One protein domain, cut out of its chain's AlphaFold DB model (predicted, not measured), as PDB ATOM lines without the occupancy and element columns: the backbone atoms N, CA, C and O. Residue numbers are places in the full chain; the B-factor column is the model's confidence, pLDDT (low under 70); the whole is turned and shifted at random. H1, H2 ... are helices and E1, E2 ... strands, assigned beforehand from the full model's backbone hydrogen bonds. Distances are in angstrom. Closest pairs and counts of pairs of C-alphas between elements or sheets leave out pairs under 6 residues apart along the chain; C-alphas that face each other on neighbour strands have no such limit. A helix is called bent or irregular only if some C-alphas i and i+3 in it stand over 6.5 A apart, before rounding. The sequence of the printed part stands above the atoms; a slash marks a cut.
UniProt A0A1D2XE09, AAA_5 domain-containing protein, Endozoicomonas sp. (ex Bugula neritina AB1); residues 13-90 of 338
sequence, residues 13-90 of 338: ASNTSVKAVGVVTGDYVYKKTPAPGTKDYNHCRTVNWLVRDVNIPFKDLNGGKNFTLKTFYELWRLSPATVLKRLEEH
ATOM      1  N   ALA A  13     370.090 293.779 391.057       57.88
ATOM      2  CA  ALA A  13     371.300 294.320 391.684       57.88
ATOM      3  C   ALA A  13     372.512 293.427 391.412       57.88
ATOM      4  O   ALA A  13     373.597 293.931 391.110       57.88
ATOM      5  N   SER A  14     372.290 292.115 391.408       71.19
ATOM      6  CA  SER A  14     373.242 291.066 391.048       71.19
ATOM      7  C   SER A  14     372.511 289.935 390.305       71.19
ATOM      8  O   SER A  14     371.326 290.039 390.017       71.19
ATOM      9  N   ASN A  15     373.176 288.823 389.994       77.75
ATOM     10  CA  ASN A  15     372.491 287.624 389.487       77.75
ATOM     11  C   ASN A  15     371.678 286.873 390.567       77.75
ATOM     12  O   ASN A  15     371.128 285.815 390.276       77.75
ATOM     13  N   THR A  16     371.598 287.391 391.794       83.75
ATOM     14  CA  THR A  16     370.873 286.792 392.926       83.75
ATOM     15  C   THR A  16     369.951 287.770 393.648       83.75
ATOM     16  O   THR A  16     369.154 287.331 394.479       83.75
ATOM     17  N   SER A  17     370.039 289.069 393.350       85.19
ATOM     18  CA  SER A  17     369.270 290.110 394.028       85.19
ATOM     19  C   SER A  17     368.523 291.041 393.080       85.19
ATOM     20  O   SER A  17     368.933 291.280 391.940       85.19
ATOM     21  N   VAL A  18     367.417 291.588 393.574       85.31
ATOM     22  CA  VAL A  18     366.494 292.452 392.826       85.31
ATOM     23  C   VAL A  18     366.681 293.911 393.243       85.31
ATOM     24  O   VAL A  18     367.005 294.188 394.399       85.31
ATOM     25  N   LYS A  19     366.497 294.833 392.289       83.44
ATOM     26  CA  LYS A  19     366.615 296.292 392.475       83.44
ATOM     27  C   LYS A  19     365.300 297.036 392.580       83.44
ATOM     28  O   LYS A  19     365.271 298.150 393.094       83.44
ATOM     29  N   ALA A  20     364.238 296.456 392.044       84.94
ATOM     30  CA  ALA A  20     362.919 297.054 392.048       84.94
ATOM     31  C   ALA A  20     361.859 295.962 391.902       84.94
ATOM     32  O   ALA A  20     362.095 294.953 391.238       84.94
ATOM     33  N   VAL A  21     360.688 296.203 392.483       86.38
ATOM     34  CA  VAL A  21     359.492 295.370 392.315       86.38
ATOM     35  C   VAL A  21     358.348 296.293 391.915       86.38
ATOM     36  O   VAL A  21     358.193 297.382 392.468       86.38
ATOM     37  N   GLY A  22     357.556 295.883 390.930       87.19
ATOM     38  CA  GLY A  22     356.425 296.659 390.443       87.19
ATOM     39  C   GLY A  22     355.376 295.777 389.784       87.19
ATOM     40  O   GLY A  22     355.681 294.685 389.307       87.19
ATOM     41  N   VAL A  23     354.144 296.273 389.762       84.12
ATOM     42  CA  VAL A  23     352.989 295.651 389.118       84.12
ATOM     43  C   VAL A  23     352.777 296.324 387.769       84.12
ATOM     44  O   VAL A  23     352.662 297.547 387.692       84.12
ATOM     45  N   VAL A  24     352.742 295.540 386.695       83.56
ATOM     46  CA  VAL A  24     352.386 296.047 385.366       83.56
ATOM     47  C   VAL A  24     350.888 296.344 385.361       83.56
ATOM     48  O   VAL A  24     350.089 295.452 385.615       83.56
ATOM     49  N   THR A  25     350.515 297.594 385.100       83.69
ATOM     50  CA  THR A  25     349.132 298.092 385.216       83.69
ATOM     51  C   THR A  25     348.555 298.597 383.902       83.69
ATOM     52  O   THR A  25     347.391 298.977 383.860       83.69
ATOM     53  N   GLY A  26     349.351 298.635 382.835       81.19
ATOM     54  CA  GLY A  26     348.889 299.109 381.538       81.19
ATOM     55  C   GLY A  26     349.400 298.274 380.382       81.19
ATOM     56  O   GLY A  26     350.393 297.542 380.492       81.19
ATOM     57  N   ASP A  27     348.718 298.453 379.260       85.00
ATOM     58  CA  ASP A  27     349.052 297.816 378.000       85.00
ATOM     59  C   ASP A  27     350.387 298.301 377.432       85.00
ATOM     60  O   ASP A  27     351.039 299.236 377.916       85.00
ATOM     61  N   TYR A  28     350.824 297.605 376.390       85.00
ATOM     62  CA  TYR A  28     351.992 297.984 375.616       85.00
ATOM     63  C   TYR A  28     351.786 299.348 374.943       85.00
ATOM     64  O   TYR A  28     350.795 299.580 374.257       85.00
ATOM     65  N   VAL A  29     352.774 300.230 375.089       82.75
ATOM     66  CA  VAL A  29     352.800 301.559 374.475       82.75
ATOM     67  C   VAL A  29     354.146 301.777 373.796       82.75
ATOM     68  O   VAL A  29     355.202 301.616 374.412       82.75
ATOM     69  N   TYR A  30     354.113 302.210 372.537       84.81
ATOM     70  CA  TYR A  30     355.291 302.712 371.836       84.81
ATOM     71  C   TYR A  30     355.385 304.236 371.982       84.81
ATOM     72  O   TYR A  30     354.497 304.967 371.544       84.81
ATOM     73  N   LYS A  31     356.466 304.734 372.587       81.50
ATOM     74  CA  LYS A  31     356.744 306.169 372.727       81.50
ATOM     75  C   LYS A  31     357.712 306.617 371.633       81.50
ATOM     76  O   LYS A  31     358.800 306.071 371.512       81.50
ATOM     77  N   LYS A  32     357.335 307.636 370.849       80.69
ATOM     78  CA  LYS A  32     358.196 308.207 369.787       80.69
ATOM     79  C   LYS A  32     359.486 308.818 370.344       80.69
ATOM     80  O   LYS A  32     360.516 308.776 369.683       80.69
ATOM     81  N   THR A  33     359.432 309.340 371.567       80.00
ATOM     82  CA  THR A  33     360.602 309.822 372.304       80.00
ATOM     83  C   THR A  33     361.031 308.752 373.315       80.00
ATOM     84  O   THR A  33     360.182 308.323 374.106       80.00
ATOM     85  N   PRO A  34     362.307 308.317 373.315       71.00
ATOM     86  CA  PRO A  34     362.820 307.349 374.281       71.00
ATOM     87  C   PRO A  34     362.624 307.815 375.726       71.00
ATOM     88  O   PRO A  34     362.583 309.016 376.010       71.00
ATOM     89  N   ALA A  35     362.537 306.865 376.658       66.94
ATOM     90  CA  ALA A  35     362.483 307.190 378.079       66.94
ATOM     91  C   ALA A  35     363.713 308.027 378.512       66.94
ATOM     92  O   ALA A  35     364.820 307.777 378.013       66.94
ATOM     93  N   PRO A  36     363.557 308.982 379.455       63.34
ATOM     94  CA  PRO A  36     364.655 309.824 379.928       63.34
ATOM     95  C   PRO A  36     365.888 309.000 380.328       63.34
ATOM     96  O   PRO A  36     365.781 308.035 381.083       63.34
ATOM     97  N   GLY A  37     367.064 309.375 379.814       65.81
ATOM     98  CA  GLY A  37     368.330 308.681 380.096       65.81
ATOM     99  C   GLY A  37     368.617 307.456 379.219       65.81
ATOM    100  O   GLY A  37     369.558 306.713 379.503       65.81
ATOM    101  N   THR A  38     367.845 307.238 378.151       63.53
ATOM    102  CA  THR A  38     368.045 306.121 377.221       63.53
ATOM    103  C   THR A  38     368.016 306.570 375.759       63.53
ATOM    104  O   THR A  38     367.393 307.579 375.443       63.53
ATOM    105  N   LYS A  39     368.713 305.848 374.869       64.38
ATOM    106  CA  LYS A  39     368.750 306.172 373.430       64.38
ATOM    107  C   LYS A  39     367.699 305.418 372.606       64.38
ATOM    108  O   LYS A  39     367.150 306.009 371.688       64.38
ATOM    109  N   ASP A  40     367.353 304.184 373.000       68.75
ATOM    110  CA  ASP A  40     366.616 303.253 372.121       68.75
ATOM    111  C   ASP A  40     365.424 302.532 372.804       68.75
ATOM    112  O   ASP A  40     364.911 301.536 372.295       68.75
ATOM    113  N   TYR A  41     364.977 302.978 373.989       71.75
ATOM    114  CA  TYR A  41     363.886 302.322 374.733       71.75
ATOM    115  C   TYR A  41     362.539 303.006 374.488       71.75
ATOM    116  O   TYR A  41     362.031 303.766 375.317       71.75
ATOM    117  N   ASN A  42     361.952 302.702 373.334       82.75
ATOM    118  CA  ASN A  42     360.662 303.240 372.898       82.75
ATOM    119  C   ASN A  42     359.486 302.322 373.281       82.75
ATOM    120  O   ASN A  42     358.340 302.758 373.308       82.75
ATOM    121  N   HIS A  43     359.767 301.062 373.618       82.94
ATOM    122  CA  HIS A  43     358.780 300.050 374.000       82.94
ATOM    123  C   HIS A  43     358.541 300.084 375.513       82.94
ATOM    124  O   HIS A  43     359.450 299.797 376.291       82.94
ATOM    125  N   CYS A  44     357.333 300.448 375.938       80.12
ATOM    126  CA  CYS A  44     357.004 300.687 377.342       80.12
ATOM    127  C   CYS A  44     355.726 299.950 377.757       80.12
ATOM    128  O   CYS A  44     354.841 299.699 376.945       80.12
ATOM    129  N   ARG A  45     355.609 299.664 379.053       81.25
ATOM    130  CA  ARG A  45     354.340 299.361 379.727       81.25
ATOM    131  C   ARG A  45     354.236 300.230 380.970       81.25
ATOM    132  O   ARG A  45     355.263 300.595 381.550       81.25
ATOM    133  N   THR A  46     353.018 300.562 381.377       80.44
ATOM    134  CA  THR A  46     352.800 301.268 382.642       80.44
ATOM    135  C   THR A  46     353.060 300.304 383.793       80.44
ATOM    136  O   THR A  46     352.540 299.190 383.809       80.44
ATOM    137  N   VAL A  47     353.903 300.720 384.736       81.62
ATOM    138  CA  VAL A  47     354.251 299.931 385.920       81.62
ATOM    139  C   VAL A  47     353.994 300.784 387.149       81.62
ATOM    140  O   VAL A  47     354.555 301.874 387.276       81.62
ATOM    141  N   ASN A  48     353.167 300.272 388.053       81.94
ATOM    142  CA  ASN A  48     353.049 300.781 389.406       81.94
ATOM    143  C   ASN A  48     354.177 300.182 390.255       81.94
ATOM    144  O   ASN A  48     354.236 298.971 390.454       81.94
ATOM    145  N   TRP A  49     355.109 301.009 390.716       83.69
ATOM    146  CA  TRP A  49     356.297 300.524 391.413       83.69
ATOM    147  C   TRP A  49     356.030 300.402 392.905       83.69
ATOM    148  O   TRP A  49     355.702 301.390 393.552       83.69
ATOM    149  N   LEU A  50     356.218 299.197 393.435       82.19
ATOM    150  CA  LEU A  50     356.067 298.894 394.856       82.19
ATOM    151  C   LEU A  50     357.308 299.328 395.640       82.19
ATOM    152  O   LEU A  50     357.197 299.891 396.726       82.19
ATOM    153  N   VAL A  51     358.488 299.088 395.061       84.62
ATOM    154  CA  VAL A  51     359.784 299.507 395.602       84.62
ATOM    155  C   VAL A  51     360.799 299.712 394.476       84.62
ATOM    156  O   VAL A  51     360.777 299.004 393.463       84.62
ATOM    157  N   ARG A  52     361.707 300.675 394.649       85.00
ATOM    158  CA  ARG A  52     362.860 300.932 393.775       85.00
ATOM    159  C   ARG A  52     364.117 301.151 394.614       85.00
ATOM    160  O   ARG A  52     364.018 301.451 395.796       85.00
ATOM    161  N   ASP A  53     365.273 301.006 393.973       81.75
ATOM    162  CA  ASP A  53     366.597 301.293 394.539       81.75
ATOM    163  C   ASP A  53     366.957 300.461 395.781       81.75
ATOM    164  O   ASP A  53     367.611 300.930 396.709       81.75
ATOM    165  N   VAL A  54     366.576 299.181 395.760       82.81
ATOM    166  CA  VAL A  54     366.879 298.201 396.817       82.81
ATOM    167  C   VAL A  54     367.904 297.158 396.370       82.81
ATOM    168  O   VAL A  54     368.309 297.104 395.210       82.81
ATOM    169  N   ASN A  55     368.372 296.326 397.300       86.19
ATOM    170  CA  ASN A  55     369.250 295.199 396.997       86.19
ATOM    171  C   ASN A  55     368.866 293.996 397.859       86.19
ATOM    172  O   ASN A  55     369.457 293.767 398.910       86.19
ATOM    173  N   ILE A  56     367.859 293.246 397.410       84.50
ATOM    174  CA  ILE A  56     367.261 292.166 398.204       84.50
ATOM    175  C   ILE A  56     367.608 290.815 397.585       84.50
ATOM    176  O   ILE A  56     367.355 290.628 396.388       84.50
ATOM    177  N   PRO A  57     368.167 289.864 398.349       87.44
ATOM    178  CA  PRO A  57     368.433 288.518 397.857       87.44
ATOM    179  C   PRO A  57     367.119 287.773 397.599       87.44
ATOM    180  O   PRO A  57     366.239 287.745 398.449       87.44
ATOM    181  N   PHE A  58     366.989 287.169 396.417       87.50
ATOM    182  CA  PHE A  58     365.819 286.375 395.994       87.50
ATOM    183  C   PHE A  58     366.215 284.960 395.541       87.50
ATOM    184  O   PHE A  58     365.395 284.207 395.019       87.50
ATOM    185  N   LYS A  59     367.494 284.590 395.681       84.81
ATOM    186  CA  LYS A  59     368.027 283.318 395.173       84.81
ATOM    187  C   LYS A  59     367.299 282.112 395.764       84.81
ATOM    188  O   LYS A  59     366.990 281.175 395.040       84.81
ATOM    189  N   ASP A  60     367.061 282.142 397.064       85.00
ATOM    190  CA  ASP A  60     366.326 281.130 397.814       85.00
ATOM    191  C   ASP A  60     364.858 281.051 397.374       85.00
ATOM    192  O   ASP A  60     364.395 279.964 397.038       85.00
ATOM    193  N   LEU A  61     364.181 282.195 397.227       83.62
ATOM    194  CA  LEU A  61     362.810 282.254 396.699       83.62
ATOM    195  C   LEU A  61     362.699 281.731 395.263       83.62
ATOM    196  O   LEU A  61     361.679 281.183 394.866       83.62
ATOM    197  N   ASN A  62     363.761 281.860 394.469       83.81
ATOM    198  CA  ASN A  62     363.825 281.333 393.108       83.81
ATOM    199  C   ASN A  62     364.268 279.849 393.051       83.81
ATOM    200  O   ASN A  62     364.823 279.381 392.045       83.81
ATOM    201  N   GLY A  63     364.074 279.093 394.136       81.56
ATOM    202  CA  GLY A  63     364.458 277.682 394.238       81.56
ATOM    203  C   GLY A  63     365.973 277.470 394.178       81.56
ATOM    204  O   GLY A  63     366.457 276.582 393.475       81.56
ATOM    205  N   GLY A  64     366.739 278.355 394.818       83.44
ATOM    206  CA  GLY A  64     368.206 278.320 394.856       83.44
ATOM    207  C   GLY A  64     368.899 278.715 393.546       83.44
ATOM    208  O   GLY A  64     370.128 278.622 393.453       83.44
ATOM    209  N   LYS A  65     368.155 279.152 392.519       82.69
ATOM    210  CA  LYS A  65     368.699 279.436 391.182       82.69
ATOM    211  C   LYS A  65     368.970 280.922 390.959       82.69
ATOM    212  O   LYS A  65     368.202 281.792 391.361       82.69
ATOM    213  N   ASN A  66     370.062 281.204 390.251       84.44
ATOM    214  CA  ASN A  66     370.425 282.562 389.851       84.44
ATOM    215  C   ASN A  66     369.461 283.092 388.778       84.44
ATOM    216  O   ASN A  66     368.954 282.333 387.948       84.44
ATOM    217  N   PHE A  67     369.261 284.406 388.759       82.75
ATOM    218  CA  PHE A  67     368.550 285.092 387.691       82.75
ATOM    219  C   PHE A  67     369.316 284.994 386.370       82.75
ATOM    220  O   PHE A  67     370.545 285.112 386.325       82.75
ATOM    221  N   THR A  68     368.579 284.801 385.276       76.38
ATOM    222  CA  THR A  68     369.154 284.833 383.928       76.38
ATOM    223  C   THR A  68     369.172 286.267 383.416       76.38
ATOM    224  O   THR A  68     368.227 287.019 383.628       76.38
ATOM    225  N   LEU A  69     370.234 286.669 382.718       67.94
ATOM    226  CA  LEU A  69     370.362 288.021 382.154       67.94
ATOM    227  C   LEU A  69     369.554 288.185 380.849       67.94
ATOM    228  O   LEU A  69     370.058 288.740 379.875       67.94
ATOM    229  N   LYS A  70     368.317 287.675 380.817       69.06
ATOM    230  CA  LYS A  70     367.361 287.886 379.722       69.06
ATOM    231  C   LYS A  70     366.582 289.184 379.954       69.06
ATOM    232  O   LYS A  70     366.361 289.577 381.096       69.06
ATOM    233  N   THR A  71     366.168 289.843 378.871       62.69
ATOM    234  CA  THR A  71     365.469 291.142 378.921       62.69
ATOM    235  C   THR A  71     364.117 291.056 379.635       62.69
ATOM    236  O   THR A  71     363.755 291.977 380.357       62.69
ATOM    237  N   PHE A  72     363.394 289.949 379.461       70.31
ATOM    238  CA  PHE A  72     362.118 289.677 380.117       70.31
ATOM    239  C   PHE A  72     361.881 288.163 380.136       70.31
ATOM    240  O   PHE A  72     362.097 287.506 379.116       70.31
ATOM    241  N   TYR A  73     361.507 287.598 381.283       76.75
ATOM    242  CA  TYR A  73     361.158 286.182 381.408       76.75
ATOM    243  C   TYR A  73     360.334 285.939 382.674       76.75
ATOM    244  O   TYR A  73     360.439 286.684 383.647       76.75
ATOM    245  N   GLU A  74     359.526 284.885 382.641       78.75
ATOM    246  CA  GLU A  74     358.686 284.486 383.761       78.75
ATOM    247  C   GLU A  74     359.490 283.764 384.849       78.75
ATOM    248  O   GLU A  74     360.385 282.956 384.575       78.75
ATOM    249  N   LEU A  75     359.138 284.043 386.100       81.81
ATOM    250  CA  LEU A  75     359.681 283.395 387.284       81.81
ATOM    251  C   LEU A  75     358.592 282.543 387.945       81.81
ATOM    252  O   LEU A  75     358.096 282.887 389.007       81.81
ATOM    253  N   TRP A  76     358.245 281.412 387.328       78.62
ATOM    254  CA  TRP A  76     357.151 280.521 387.759       78.62
ATOM    255  C   TRP A  76     357.281 279.950 389.185       78.62
ATOM    256  O   TRP A  76     356.328 279.398 389.720       78.62
ATOM    257  N   ARG A  77     358.464 280.053 389.804       79.62
ATOM    258  CA  ARG A  77     358.721 279.624 391.194       79.62
ATOM    259  C   ARG A  77     358.392 280.689 392.236       79.62
ATOM    260  O   ARG A  77     358.463 280.412 393.424       79.62
ATOM    261  N   LEU A  78     358.118 281.910 391.793       79.94
ATOM    262  CA  LEU A  78     357.833 283.055 392.641       79.94
ATOM    263  C   LEU A  78     356.340 283.360 392.570       79.94
ATOM    264  O   LEU A  78     355.766 283.434 391.486       79.94
ATOM    265  N   SER A  79     355.728 283.587 393.728       80.88
ATOM    266  CA  SER A  79     354.346 284.056 393.832       80.88
ATOM    267  C   SER A  79     354.319 285.498 394.344       80.88
ATOM    268  O   SER A  79     355.220 285.899 395.086       80.88
ATOM    269  N   PRO A  80     353.289 286.299 394.018       80.69
ATOM    270  CA  PRO A  80     353.157 287.645 394.572       80.69
ATOM    271  C   PRO A  80     353.237 287.664 396.106       80.69
ATOM    272  O   PRO A  80     353.932 288.503 396.671       80.69
ATOM    273  N   ALA A  81     352.620 286.684 396.777       75.81
ATOM    274  CA  ALA A  81     352.638 286.565 398.234       75.81
ATOM    275  C   ALA A  81     354.055 286.369 398.807       75.81
ATOM    276  O   ALA A  81     354.442 287.048 399.755       75.81
ATOM    277  N   THR A  82     354.860 285.487 398.205       83.06
ATOM    278  CA  THR A  82     356.240 285.236 398.664       83.06
ATOM    279  C   THR A  82     357.157 286.433 398.419       83.06
ATOM    280  O   THR A  82     358.018 286.731 399.248       83.06
ATOM    281  N   VAL A  83     356.936 287.173 397.327       84.81
ATOM    282  CA  VAL A  83     357.632 288.440 397.057       84.81
ATOM    283  C   VAL A  83     357.286 289.492 398.109       84.81
ATOM    284  O   VAL A  83     358.200 290.104 398.653       84.81
ATOM    285  N   LEU A  84     356.000 289.692 398.419       83.56
ATOM    286  CA  LEU A  84     355.557 290.676 399.415       83.56
ATOM    287  C   LEU A  84     356.134 290.375 400.802       83.56
ATOM    288  O   LEU A  84     356.750 291.253 401.402       83.56
ATOM    289  N   LYS A  85     356.053 289.116 401.249       82.81
ATOM    290  CA  LYS A  85     356.638 288.674 402.523       82.81
ATOM    291  C   LYS A  85     358.140 288.973 402.612       82.81
ATOM    292  O   LYS A  85     358.622 289.447 403.633       82.81
ATOM    293  N   ARG A  86     358.893 288.752 401.530       87.00
ATOM    294  CA  ARG A  86     360.335 289.054 401.484       87.00
ATOM    295  C   ARG A  86     360.644 290.543 401.609       87.00
ATOM    296  O   ARG A  86     361.678 290.900 402.175       87.00
ATOM    297  N   LEU A  87     359.797 291.402 401.046       85.94
ATOM    298  CA  LEU A  87     359.939 292.849 401.203       85.94
ATOM    299  C   LEU A  87     359.726 293.247 402.671       85.94
ATOM    300  O   LEU A  87     360.527 294.011 403.207       85.94
ATOM    301  N   GLU A  88     358.716 292.674 403.329       84.69
ATOM    302  CA  GLU A  88     358.444 292.896 404.757       84.69
ATOM    303  C   GLU A  88     359.596 292.418 405.653       84.69
ATOM    304  O   GLU A  88     360.030 293.165 406.524       84.69
ATOM    305  N   GLU A  89     360.164 291.234 405.389       86.44
ATOM    306  CA  GLU A  89     361.334 290.689 406.111       86.44
ATOM    307  C   GLU A  89     362.574 291.604 406.066       86.44
ATOM    308  O   GLU A  89     363.473 291.454 406.889       86.44
ATOM    309  N   HIS A  90     362.655 292.518 405.094       84.56
ATOM    310  CA  HIS A  90     363.766 293.463 404.931       84.56
ATOM    311  C   HIS A  90     363.394 294.900 405.340       84.56
ATOM    312  O   HIS A  90     364.065 295.841 404.914       84.56
TER     313      HIS A  90
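This is residues 13 to 90 of the 338 residues of the protein "AAA_5 domain-containing protein" of Endozoicomonas sp. (ex Bugula neritina AB1) (UniProt A0A1D2XE09). A long, bent two-stranded hairpin, E1 and E2, makes most of the length, with a loop, residues 31 to 42, at one end and the short helix H1 near the other, where a longer loop, residues 58 to 79, leads to it. The printed part has 78 residues, with named elements E1, E2, H1 in that order; the sheet E1 - E2 is antiparallel, the class mixed. It is only just loose, close to compact, with a radius of gyration of the C-alphas of 14.1 A, and elongated, spanning 40 by 23 by 22 A.

Find C-alpha 17 at (369.270, 290.110, 394.028); from there E1, residues 17 to 30, runs 29.1 A and bends by 93 degrees at residue 26. E2, residues 43 to 57, covers 28.2 A and bends by 91 degrees at residue 46. H1, residues 80 to 89, runs 14.5 A to C-alpha 89 at (361.334, 290.689, 406.111).

In the hairpin, look for N 23 and O 48, 2.8 A apart, within hydrogen-bond range. In H1 every O i to N i+4 pair is within range. The closest C-alphas of E2 and H1, Ile 56 and Leu 87, are 7.9 A apart; E1 and H1 are apart.

The farthest C-alphas, Lys 32 and Glu 89, are 40.4 A apart. The printed part has no cut, and both links are long. Residues 13, 35 to 40 and 69 to 71 have pLDDT under 70.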